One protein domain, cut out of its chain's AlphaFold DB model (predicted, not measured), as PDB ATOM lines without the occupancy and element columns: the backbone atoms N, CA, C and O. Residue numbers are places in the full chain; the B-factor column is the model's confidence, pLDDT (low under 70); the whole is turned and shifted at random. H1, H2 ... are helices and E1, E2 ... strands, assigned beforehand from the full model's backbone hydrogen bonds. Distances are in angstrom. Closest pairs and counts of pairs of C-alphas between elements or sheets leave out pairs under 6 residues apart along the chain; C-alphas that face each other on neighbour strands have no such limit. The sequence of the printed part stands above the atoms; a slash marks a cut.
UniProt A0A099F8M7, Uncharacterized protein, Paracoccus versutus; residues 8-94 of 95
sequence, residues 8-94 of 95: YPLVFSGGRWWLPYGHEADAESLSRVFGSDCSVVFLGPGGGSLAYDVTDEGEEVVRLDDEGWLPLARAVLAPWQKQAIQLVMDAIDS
ATOM      1  N   TYR A   8     125.632 106.757 138.260       89.94
ATOM      2  CA  TYR A   8     126.787 106.581 137.400       89.94
ATOM      3  C   TYR A   8     126.395 106.706 135.913       89.94
ATOM      4  O   TYR A   8     125.680 105.843 135.393       89.94
ATOM      5  N   PRO A   9     126.821 107.769 135.195       92.06
ATOM      6  CA  PRO A   9     126.417 107.990 133.808       92.06
ATOM      7  C   PRO A   9     127.358 107.315 132.797       92.06
ATOM      8  O   PRO A   9     128.576 107.454 132.872       92.06
ATOM      9  N   LEU A  10     126.791 106.655 131.789       94.69
ATOM     10  CA  LEU A  10     127.465 106.111 130.613       94.69
ATOM     11  C   LEU A  10     127.001 106.851 129.366       94.69
ATOM     12  O   LEU A  10     125.818 107.147 129.206       94.69
ATOM     13  N   VAL A  11     127.924 107.108 128.443       94.75
ATOM     14  CA  VAL A  11     127.638 107.851 127.209       94.75
ATOM     15  C   VAL A  11     127.823 106.951 126.001       94.75
ATOM     16  O   VAL A  11     128.847 106.281 125.865       94.75
ATOM     17  N   PHE A  12     126.849 106.959 125.093       94.19
ATOM     18  CA  PHE A  12     126.998 106.297 123.808       94.19
ATOM     19  C   PHE A  12     127.849 107.148 122.860       94.19
ATOM     20  O   PHE A  12     127.491 108.275 122.519       94.19
ATOM     21  N   SER A  13     128.968 106.601 122.391       92.88
ATOM     22  CA  SER A  13     129.856 107.264 121.434       92.88
ATOM     23  C   SER A  13     130.543 106.240 120.537       92.88
ATOM     24  O   SER A  13     130.964 105.177 120.989       92.88
ATOM     25  N   GLY A  14     130.633 106.524 119.235       90.62
ATOM     26  CA  GLY A  14     131.320 105.641 118.283       90.62
ATOM     27  C   GLY A  14     130.737 104.224 118.176       90.62
ATOM     28  O   GLY A  14     131.461 103.298 117.824       90.62
ATOM     29  N   GLY A  15     129.451 104.038 118.492       89.88
ATOM     30  CA  GLY A  15     128.797 102.725 118.460       89.88
ATOM     31  C   GLY A  15     128.941 101.899 119.742       89.88
ATOM     32  O   GLY A  15     128.563 100.730 119.736       89.88
ATOM     33  N   ARG A  16     129.514 102.467 120.810       93.56
ATOM     34  CA  ARG A  16     129.832 101.772 122.066       93.56
ATOM     35  C   ARG A  16     129.450 102.617 123.280       93.56
ATOM     36  O   ARG A  16     129.232 103.825 123.153       93.56
ATOM     37  N   TRP A  17     129.384 101.976 124.444       95.06
ATOM     38  CA  TRP A  17     129.151 102.627 125.732       95.06
ATOM     39  C   TRP A  17     130.471 102.970 126.405       95.06
ATOM     40  O   TRP A  17     131.407 102.177 126.376       95.06
ATOM     41  N   TRP A  18     130.538 104.150 127.011       95.12
ATOM     42  CA  TRP A  18     131.752 104.652 127.640       95.12
ATOM     43  C   TRP A  18     131.466 105.170 129.042       95.12
ATOM     44  O   TRP A  18     130.473 105.864 129.267       95.12
ATOM     45  N   LEU A  19     132.381 104.876 129.959       90.75
ATOM     46  CA  LEU A  19     132.463 105.502 131.271       90.75
ATOM     47  C   LEU A  19     132.911 106.975 131.119       90.75
ATOM     48  O   LEU A  19     133.626 107.296 130.160       90.75
ATOM     49  N   PRO A  20     132.601 107.873 132.079       83.44
ATOM     50  CA  PRO A  20     132.964 109.297 132.002       83.44
ATOM     51  C   PRO A  20     134.469 109.564 131.848       83.44
ATOM     52  O   PRO A  20     134.872 110.621 131.369       83.44
ATOM     53  N   TYR A  21     135.304 108.593 132.224       81.38
ATOM     54  CA  TYR A  21     136.766 108.666 132.171       81.38
ATOM     55  C   TYR A  21     137.372 108.115 130.866       81.38
ATOM     56  O   TYR A  21     138.588 107.974 130.772       81.38
ATOM     57  N   GLY A  22     136.551 107.804 129.853       84.81
ATOM     58  CA  GLY A  22     137.018 107.388 128.522       84.81
ATOM     59  C   GLY A  22     137.343 105.900 128.382       84.81
ATOM     60  O   GLY A  22     137.953 105.497 127.393       84.81
ATOM     61  N   HIS A  23     136.929 105.082 129.347       89.88
ATOM     62  CA  HIS A  23     137.003 103.626 129.261       89.88
ATOM     63  C   HIS A  23     135.733 103.069 128.621       89.88
ATOM     64  O   HIS A  23     134.636 103.532 128.935       89.88
ATOM     65  N   GLU A  24     135.880 102.095 127.725       93.69
ATOM     66  CA  GLU A  24     134.734 101.364 127.187       93.69
ATOM     67  C   GLU A  24     134.044 100.617 128.334       93.69
ATOM     68  O   GLU A  24     134.710 100.012 129.172       93.69
ATOM     69  N   ALA A  25     132.720 100.710 128.398       92.56
ATOM     70  CA  ALA A  25     131.934  99.988 129.379       92.56
ATOM     71  C   ALA A  25     131.654  98.570 128.873       92.56
ATOM     72  O   ALA A  25     130.946  98.382 127.881       92.56
ATOM     73  N   ASP A  26     132.189  97.592 129.592       92.69
ATOM     74  CA  ASP A  26     131.880  96.174 129.463       92.69
ATOM     75  C   ASP A  26     131.234  95.639 130.755       92.69
ATOM     76  O   ASP A  26     131.115  96.352 131.758       92.69
ATOM     77  N   ALA A  27     130.790  94.381 130.711       91.50
ATOM     78  CA  ALA A  27     130.130  93.716 131.830       91.50
ATOM     79  C   ALA A  27     130.998  93.696 133.102       91.50
ATOM     80  O   ALA A  27     130.501  93.972 134.189       91.50
ATOM     81  N   GLU A  28     132.303  93.439 132.971       92.06
ATOM     82  CA  GLU A  28     133.239  93.401 134.104       92.06
ATOM     83  C   GLU A  28     133.403  94.779 134.758       92.06
ATOM     84  O   GLU A  28     133.437  94.910 135.983       92.06
ATOM     85  N   SER A  29     133.516  95.833 133.953       90.88
ATOM     86  CA  SER A  29     133.660  97.194 134.469       90.88
ATOM     87  C   SER A  29     132.380  97.657 135.157       90.88
ATOM     88  O   SER A  29     132.446  98.322 136.189       90.88
ATOM     89  N   LEU A  30     131.221  97.285 134.613       90.75
ATOM     90  CA  LEU A  30     129.922  97.622 135.185       90.75
ATOM     91  C   LEU A  30     129.581  96.811 136.435       90.75
ATOM     92  O   LEU A  30     129.005  97.380 137.354       90.75
ATOM     93  N   SER A  31     129.977  95.540 136.537       90.00
ATOM     94  CA  SER A  31     129.727  94.739 137.746       90.00
ATOM     95  C   SER A  31     130.399  95.355 138.979       90.00
ATOM     96  O   SER A  31     129.819  95.410 140.061       90.00
ATOM     97  N   ARG A  32     131.595  95.934 138.801       88.00
ATOM     98  CA  ARG A  32     132.298  96.707 139.841       88.00
ATOM     99  C   ARG A  32     131.557  97.981 140.243       88.00
ATOM    100  O   ARG A  32     131.589  98.357 141.412       88.00
ATOM    101  N   VAL A  33     130.917  98.643 139.280       85.75
ATOM    102  CA  VAL A  33     130.083  99.826 139.525       85.75
ATOM    103  C   VAL A  33     128.855  99.414 140.341       85.75
ATOM    104  O   VAL A  33     128.657  99.947 141.424       85.75
ATOM    105  N   PHE A  34     128.114  98.387 139.918       81.19
ATOM    106  CA  PHE A  34     126.952  97.876 140.659       81.19
ATOM    107  C   PHE A  34     127.292  97.363 142.066       81.19
ATOM    108  O   PHE A  34     126.532  97.590 143.001       81.19
ATOM    109  N   GLY A  35     128.466  96.757 142.262       80.56
ATOM    110  CA  GLY A  35     128.956  96.383 143.596       80.56
ATOM    111  C   GLY A  35     129.204  97.566 144.547       80.56
ATOM    112  O   GLY A  35     129.464  97.341 145.728       80.56
ATOM    113  N   SER A  36     129.135  98.805 144.051       78.88
ATOM    114  CA  SER A  36     129.281 100.041 144.832       78.88
ATOM    115  C   SER A  36     127.941 100.670 145.245       78.88
ATOM    116  O   SER A  36     127.956 101.779 145.767       78.88
ATOM    117  N   ASP A  37     126.815  99.970 145.046       74.00
ATOM    118  CA  ASP A  37     125.460 100.401 145.442       74.00
ATOM    119  C   ASP A  37     124.999 101.707 144.760       74.00
ATOM    120  O   ASP A  37     124.546 102.663 145.388       74.00
ATOM    121  N   CYS A  38     125.168 101.767 143.437       78.38
ATOM    122  CA  CYS A  38     124.796 102.922 142.621       78.38
ATOM    123  C   CYS A  38     123.894 102.528 141.445       78.38
ATOM    124  O   CYS A  38     124.057 101.459 140.850       78.38
ATOM    125  N   SER A  39     123.007 103.435 141.041       84.31
ATOM    126  CA  SER A  39     122.168 103.243 139.854       84.31
ATOM    127  C   SER A  39     122.874 103.746 138.603       84.31
ATOM    128  O   SER A  39     123.643 104.714 138.622       84.31
ATOM    129  N   VAL A  40     122.588 103.111 137.471       87.88
ATOM    130  CA  VAL A  40     123.312 103.364 136.223       87.88
ATOM    131  C   VAL A  40     122.411 104.081 135.228       87.88
ATOM    132  O   VAL A  40     121.268 103.684 134.998       87.88
ATOM    133  N   VAL A  41     122.929 105.150 134.619       93.19
ATOM    134  CA  VAL A  41     122.223 105.942 133.604       93.19
ATOM    135  C   VAL A  41     122.966 105.884 132.278       93.19
ATOM    136  O   VAL A  41     124.155 106.147 132.212       93.19
ATOM    137  N   PHE A  42     122.249 105.612 131.198       94.81
ATOM    138  CA  PHE A  42     122.744 105.502 129.833       94.81
ATOM    139  C   PHE A  42     122.249 106.687 129.003       94.81
ATOM    140  O   PHE A  42     121.043 106.898 128.896       94.81
ATOM    141  N   LEU A  43     123.160 107.442 128.388       94.75
ATOM    142  CA  LEU A  43     122.862 108.581 127.510       94.75
ATOM    143  C   LEU A  43     122.986 108.170 126.035       94.75
ATOM    144  O   LEU A  43     124.067 107.796 125.574       94.75
ATOM    145  N   GLY A  44     121.869 108.217 125.304       93.50
ATOM    146  CA  GLY A  44     121.731 107.602 123.982       93.50
ATOM    147  C   GLY A  44     122.293 108.410 122.789       93.50
ATOM    148  O   GLY A  44     122.485 109.623 122.878       93.50
ATOM    149  N   PRO A  45     122.495 107.759 121.619       89.62
ATOM    150  CA  PRO A  45     123.109 108.340 120.407       89.62
ATOM    151  C   PRO A  45     122.375 109.525 119.758       89.62
ATOM    152  O   PRO A  45     122.952 110.204 118.911       89.62
ATOM    153  N   GLY A  46     121.098 109.734 120.074       87.12
ATOM    154  CA  GLY A  46     120.245 110.764 119.465       87.12
ATOM    155  C   GLY A  46     119.646 111.724 120.487       87.12
ATOM    156  O   GLY A  46     118.656 112.387 120.185       87.12
ATOM    157  N   GLY A  47     120.212 111.756 121.694       87.44
ATOM    158  CA  GLY A  47     119.526 112.259 122.876       87.44
ATOM    159  C   GLY A  47     118.680 111.175 123.544       87.44
ATOM    160  O   GLY A  47     118.509 110.072 123.017       87.44
ATOM    161  N   GLY A  48     118.188 111.515 124.731       90.62
ATOM    162  CA  GLY A  48     117.438 110.625 125.604       90.62
ATOM    163  C   GLY A  48     118.303 109.844 126.591       90.62
ATOM    164  O   GLY A  48     119.534 109.783 126.469       90.62
ATOM    165  N   SER A  49     117.647 109.273 127.592       93.81
ATOM    166  CA  SER A  49     118.290 108.548 128.679       93.81
ATOM    167  C   SER A  49     117.536 107.275 129.057       93.81
ATOM    168  O   SER A  49     116.341 107.113 128.808       93.81
ATOM    169  N   LEU A  50     118.269 106.329 129.628       95.19
ATOM    170  CA  LEU A  50     117.715 105.167 130.305       95.19
ATOM    171  C   LEU A  50     118.414 105.045 131.651       95.19
ATOM    172  O   LEU A  50     119.635 104.976 131.687       95.19
ATOM    173  N   ALA A  51     117.664 105.022 132.743       93.81
ATOM    174  CA  ALA A  51     118.173 104.615 134.044       93.81
ATOM    175  C   ALA A  51     117.750 103.173 134.315       93.81
ATOM    176  O   ALA A  51     116.627 102.799 133.972       93.81
ATOM    177  N   TYR A  52     118.633 102.394 134.927       92.81
ATOM    178  CA  TYR A  52     118.339 101.068 135.458       92.81
ATOM    179  C   TYR A  52     118.605 101.064 136.960       92.81
ATOM    180  O   TYR A  52     119.596 101.649 137.411       92.81
ATOM    181  N   ASP A  53     117.723 100.400 137.700       90.38
ATOM    182  CA  ASP A  53     117.850 100.205 139.137       90.38
ATOM    183  C   ASP A  53     117.185  98.891 139.573       90.38
ATOM    184  O   ASP A  53     116.344  98.338 138.855       90.38
ATOM    185  N   VAL A  54     117.542  98.411 140.764       87.81
ATOM    186  CA  VAL A  54     116.896  97.260 141.410       87.81
ATOM    187  C   VAL A  54     116.334  97.724 142.745       87.81
ATOM    188  O   VAL A  54     117.061  98.253 143.578       87.81
ATOM    189  N   THR A  55     115.030  97.556 142.949       86.56
ATOM    190  CA  THR A  55     114.369  98.008 144.181       86.56
ATOM    191  C   THR A  55     114.750  97.146 145.388       86.56
ATOM    192  O   THR A  55     115.214  96.016 145.239       86.56
ATOM    193  N   ASP A  56     114.445  97.628 146.598       84.75
ATOM    194  CA  ASP A  56     114.601  96.866 147.852       84.75
ATOM    195  C   ASP A  56     113.856  95.512 147.843       84.75
ATOM    196  O   ASP A  56     114.203  94.589 148.582       84.75
ATOM    197  N   GLU A  57     112.815  95.384 147.015       86.94
ATOM    198  CA  GLU A  57     112.032  94.155 146.839       86.94
ATOM    199  C   GLU A  57     112.637  93.210 145.782       86.94
ATOM    200  O   GLU A  57     112.102  92.125 145.540       86.94
ATOM    201  N   GLY A  58     113.756  93.598 145.162       86.56
ATOM    202  CA  GLY A  58     114.430  92.858 144.097       86.56
ATOM    203  C   GLY A  58     113.774  93.008 142.723       86.56
ATOM    204  O   GLY A  58     114.025  92.188 141.841       86.56
ATOM    205  N   GLU A  59     112.907  94.009 142.527       91.06
ATOM    206  CA  GLU A  59     112.290  94.271 141.224       91.06
ATOM    207  C   GLU A  59     113.211  95.136 140.359       91.06
ATOM    208  O   GLU A  59     113.618  96.225 140.759       91.06
ATOM    209  N   GLU A  60     113.493  94.671 139.144       91.69
ATOM    210  CA  GLU A  60     114.222  95.445 138.142       91.69
ATOM    211  C   GLU A  60     113.322  96.530 137.550       91.69
ATOM    212  O   GLU A  60     112.283  96.252 136.929       91.69
ATOM    213  N   VAL A  61     113.746  97.778 137.695       93.56
ATOM    214  CA  VAL A  61     113.012  98.941 137.213       93.56
ATOM    215  C   VAL A  61     113.873  99.767 136.275       93.56
ATOM    216  O   VAL A  61     115.095  99.849 136.388       93.56
ATOM    217  N   VAL A  62     113.211 100.408 135.319       95.19
ATOM    218  CA  VAL A  62     113.849 101.355 134.412       95.19
ATOM    219  C   VAL A  62     113.124 102.681 134.431       95.19
ATOM    220  O   VAL A  62     111.928 102.750 134.715       95.19
ATOM    221  N   ARG A  63     113.846 103.737 134.077       94.81
ATOM    222  CA  ARG A  63     113.278 105.048 133.773       94.81
ATOM    223  C   ARG A  63     113.749 105.472 132.397       94.81
ATOM    224  O   ARG A  63     114.950 105.473 132.143       94.81
ATOM    225  N   LEU A  64     112.816 105.810 131.518       93.94
ATOM    226  CA  LEU A  64     113.119 106.289 130.173       93.94
ATOM    227  C   LEU A  64     112.983 107.809 130.168       93.94
ATOM    228  O   LEU A  64     111.951 108.325 130.584       93.94
ATOM    229  N   ASP A  65     114.015 108.517 129.719       90.25
ATOM    230  CA  ASP A  65     114.050 109.978 129.703       90.25
ATOM    231  C   ASP A  65     113.654 110.577 131.074       90.25
ATOM    232  O   ASP A  65     114.195 110.191 132.117       90.25
ATOM    233  N   ASP A  66     112.693 111.503 131.072       85.00
ATOM    234  CA  ASP A  66     112.136 112.147 132.264       85.00
ATOM    235  C   ASP A  66     110.823 111.483 132.742       85.00
ATOM    236  O   ASP A  66     110.054 112.086 133.496       85.00
ATOM    237  N   GLU A  67     110.524 110.256 132.294       90.44
ATOM    238  CA  GLU A  67     109.331 109.515 132.724       90.44
ATOM    239  C   GLU A  67     109.457 108.965 134.160       90.44
ATOM    240  O   GLU A  67     110.454 109.148 134.857       90.44
ATOM    241  N   GLY A  68     108.404 108.304 134.648       91.31
ATOM    242  CA  GLY A  68     108.441 107.596 135.928       91.31
ATOM    243  C   GLY A  68     109.213 106.278 135.844       91.31
ATOM    244  O   GLY A  68     109.385 105.713 134.766       91.31
ATOM    245  N   TRP A  69     109.633 105.760 136.999       93.12
ATOM    246  CA  TRP A  69     110.129 104.387 137.100       93.12
ATOM    247  C   TRP A  69     109.014 103.395 136.768       93.12
ATOM    248  O   TRP A  69     107.878 103.543 137.229       93.12
ATOM    249  N   LEU A  70     109.343 102.374 135.984       95.19
ATOM    250  CA  LEU A  70     108.439 101.286 135.646       95.19
ATOM    251  C   LEU A  70     109.176  99.942 135.671       95.19
ATOM    252  O   LEU A  70     110.369  99.904 135.370       95.19
ATOM    253  N   PRO A  71     108.474  98.832 135.963       95.50
ATOM    254  CA  PRO A  71     109.071  97.504 135.885       95.50
ATOM    255  C   PRO A  71     109.652  97.244 134.495       95.50
ATOM    256  O   PRO A  71     108.974  97.496 133.490       95.50
ATOM    257  N   LEU A  72     110.864  96.685 134.425       94.56
ATOM    258  CA  LEU A  72     111.546  96.379 133.161       94.56
ATOM    259  C   LEU A  72     110.667  95.521 132.237       94.56
ATOM    260  O   LEU A  72     110.554  95.794 131.042       94.56
ATOM    261  N   ALA A  73     109.947  94.549 132.805       93.12
ATOM    262  CA  ALA A  73     109.014  93.681 132.082       93.12
ATOM    263  C   ALA A  73     107.860  94.430 131.381       93.12
ATOM    264  O   ALA A  73     107.209  93.880 130.491       93.12
ATOM    265  N   ARG A  74     107.579  95.675 131.782       94.00
ATOM    266  CA  ARG A  74     106.523  96.527 131.217       94.00
ATOM    267  C   ARG A  74     107.071  97.617 130.295       94.00
ATOM    268  O   ARG A  74     106.273  98.329 129.684       94.00
ATOM    269  N   ALA A  75     108.390  97.760 130.192       93.38
ATOM    270  CA  ALA A  75     109.019  98.813 129.413       93.38
ATOM    271  C   ALA A  75     109.049  98.481 127.916       93.38
ATOM    272  O   ALA A  75     109.418  97.382 127.494       93.38
ATOM    273  N   VAL A  76     108.692  99.460 127.082       93.88
ATOM    274  CA  VAL A  76     108.831  99.361 125.624       93.88
ATOM    275  C   VAL A  76     110.161  99.984 125.226       93.88
ATOM    276  O   VAL A  76     110.279 101.198 125.097       93.88
ATOM    277  N   LEU A  77     111.169  99.135 125.041       94.12
ATOM    278  CA  LEU A  77     112.540  99.580 124.805       94.12
ATOM    279  C   LEU A  77     112.848  99.788 123.315       94.12
ATOM    280  O   LEU A  77     112.626  98.904 122.477       94.12
ATOM    281  N   ALA A  78     113.461 100.927 123.002       94.38
ATOM    282  CA  ALA A  78     114.128 101.183 121.734       94.38
ATOM    283  C   ALA A  78     115.338 100.240 121.538       94.38
ATOM    284  O   ALA A  78     115.881  99.707 122.509       94.38
ATOM    285  N   PRO A  79     115.826 100.038 120.299       94.38
ATOM    286  CA  PRO A  79     116.944  99.126 120.041       94.38
ATOM    287  C   PRO A  79     118.209  99.421 120.862       94.38
ATOM    288  O   PRO A  79     118.819  98.492 121.383       94.38
ATOM    289  N   TRP A  80     118.580 100.694 121.026       93.75
ATOM    290  CA  TRP A  80     119.759 101.072 121.817       93.75
ATOM    291  C   TRP A  80     119.551 100.835 123.321       93.75
ATOM    292  O   TRP A  80     120.485 100.445 124.012       93.75
ATOM    293  N   GLN A  81     118.322 101.006 123.818       95.00
ATOM    294  CA  GLN A  81     117.965 100.737 125.214       95.00
ATOM    295  C   GLN A  81     118.057  99.241 125.513       95.00
ATOM    296  O   GLN A  81     118.572  98.856 126.551       95.00
ATOM    297  N   LYS A  82     117.648  98.380 124.571       95.12
ATOM    298  CA  LYS A  82     117.840  96.925 124.692       95.12
ATOM    299  C   LYS A  82     119.316  96.541 124.768       95.12
ATOM    300  O   LYS A  82     119.662  95.649 125.527       95.12
ATOM    301  N   GLN A  83     120.178  97.213 124.001       94.00
ATOM    302  CA  GLN A  83     121.626  96.998 124.079       94.00
ATOM    303  C   GLN A  83     122.193  97.442 125.431       94.00
ATOM    304  O   GLN A  83     123.005  96.726 126.003       94.00
ATOM    305  N   ALA A  84     121.753  98.594 125.948       93.88
ATOM    306  CA  ALA A  84     122.129  99.061 127.282       93.88
ATOM    307  C   ALA A  84     121.694  98.071 128.373       93.88
ATOM    308  O   ALA A  84     122.504  97.692 129.207       93.88
ATOM    309  N   ILE A  85     120.445  97.597 128.322       94.50
ATOM    310  CA  ILE A  85     119.933  96.602 129.271       94.50
ATOM    311  C   ILE A  85     120.696  95.286 129.167       94.50
ATOM    312  O   ILE A  85     121.066  94.745 130.194       94.50
ATOM    313  N   GLN A  86     120.995  94.789 127.963       94.56
ATOM    314  CA  GLN A  86     121.802  93.572 127.831       94.56
ATOM    315  C   GLN A  86     123.152  93.720 128.538       94.56
ATOM    316  O   GLN A  86     123.555  92.831 129.275       94.56
ATOM    317  N   LEU A  87     123.808  94.868 128.365       93.94
ATOM    318  CA  LEU A  87     125.076  95.160 129.021       93.94
ATOM    319  C   LEU A  87     124.946  95.198 130.559       93.94
ATOM    320  O   LEU A  87     125.855  94.756 131.255       93.94
ATOM    321  N   VAL A  88     123.820  95.693 131.086       91.94
ATOM    322  CA  VAL A  88     123.500  95.631 132.523       91.94
ATOM    323  C   VAL A  88     123.312  94.190 132.993       91.94
ATOM    324  O   VAL A  88     123.921  93.803 133.983       91.94
ATOM    325  N   MET A  89     122.510  93.394 132.284       91.88
ATOM    326  CA  MET A  89     122.253  92.000 132.661       91.88
ATOM    327  C   MET A  89     123.546  91.182 132.665       91.88
ATOM    328  O   MET A  89     123.817  90.474 133.628       91.88
ATOM    329  N   ASP A  90     124.386  91.350 131.640       94.50
ATOM    330  CA  ASP A  90     125.690  90.687 131.564       94.50
ATOM    331  C   ASP A  90     126.596  91.090 132.749       94.50
ATOM    332  O   ASP A  90     127.371  90.274 133.256       94.50
ATOM    333  N   ALA A  91     126.510  92.348 133.200       92.00
ATOM    334  CA  ALA A  91     127.248  92.839 134.360       92.00
ATOM    335  C   ALA A  91     126.743  92.228 135.675       92.00
ATOM    336  O   ALA A  91     127.560  91.823 136.498       92.00
ATOM    337  N   ILE A  92     125.424  92.122 135.854       88.50
ATOM    338  CA  ILE A  92     124.798  91.495 137.027       88.50
ATOM    339  C   ILE A  92     125.145  90.006 137.095       88.50
ATOM    340  O   ILE A  92     125.544  89.525 138.150       88.50
ATOM    341  N   ASP A  93     125.088  89.296 135.966       90.62
ATOM    342  CA  ASP A  93     125.487  87.883 135.870       90.62
ATOM    343  C   ASP A  93     126.980  87.660 136.200       90.62
ATOM    344  O   ASP A  93     127.400  86.530 136.465       90.62
ATOM    345  N   SER A  94     127.790  88.725 136.174       88.12
ATOM    346  CA  SER A  94     129.227  88.705 136.471       88.12
ATOM    347  C   SER A  94     129.580  89.077 137.923       88.12
ATOM    348  O   SER A  94     130.773  89.094 138.247       88.12
TER     349      SER A  94
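What this domain is: This is residues 8 to 94 of the 95 residues of an uncharacterized protein of Paracoccus versutus (UniProt A0A099F8M7). What is the main picture? A strongly twisted sheet of five strands has the helix H2 over one face, giving two layers, and the short helix H1 packs on H2's residues 87 to 92. What are its parts? The printed part has 87 residues with two named helices and five named strands, along the chain E1 E2 H1 E3 E4 E5 H2; the class is mixed, helices and strands, and the mixed sheet runs E2 E1 E3 E4 E5. It is compact, with a radius of gyration of the C-alphas of 12.1 A and spans of 33 by 29 by 17 A.

How they stand to each other: How do the strands pair? E1, residues 8 to 13, is parallel to E3, residues 39 to 43, with N 10 and O 41 2.7 A apart, and forms a hairpin with E2, residues 16 to 18, with N 11 and O 18 3.0 A apart. E3, E4, residues 49 to 54, and E5, residues 60 to 64, form a meander, each strand the antiparallel neighbour of the one before; N 42 and O 50 are 2.7 A apart, N 51 and O 63 2.8 A. Where are the helices? H2, residues 79 to 92, is on the sheet; its closest C-alphas to E4 are those of Gln 81 and Leu 50, 6.8 A. H1, residues 27 to 34, only grazes the sheet with residues 30 to 34 and touches H2's residues 87 to 92 alone, about perpendicular at 76 degrees, closest at the C-alphas of Ala 27 and Ala 91, 3.9 A. Are the helix backbones complete? Every O i to N i+4 pair is within hydrogen-bond range in H2, and 3 of 4 in H1.

Where its parts are: Where do the elements begin and end? E1 begins at C-alpha 8, (126.787, 106.581, 137.400), and H2 ends at C-alpha 92, (124.798, 91.495, 137.027). How long are they? H2 measures 20.2 A, E4 17.1 A, E1 16.3 A, E3 and E5 13.5 A each, H1 10.3 A and E2 6.6 A.

The domain as a whole: How far does it reach? The two C-alphas farthest apart, those of Gly 14 and Glu 57, are 36.3 A apart. Are there cuts or long links? The printed part has no cut; the link from E5 to H2, 14 residues, is long, and its residues 70 to 71 pair antiparallel with residues 61 to 62 of E5. Is confidence low anywhere? The mean pLDDT of the printed part is 90.8, and no printed residue is under 70.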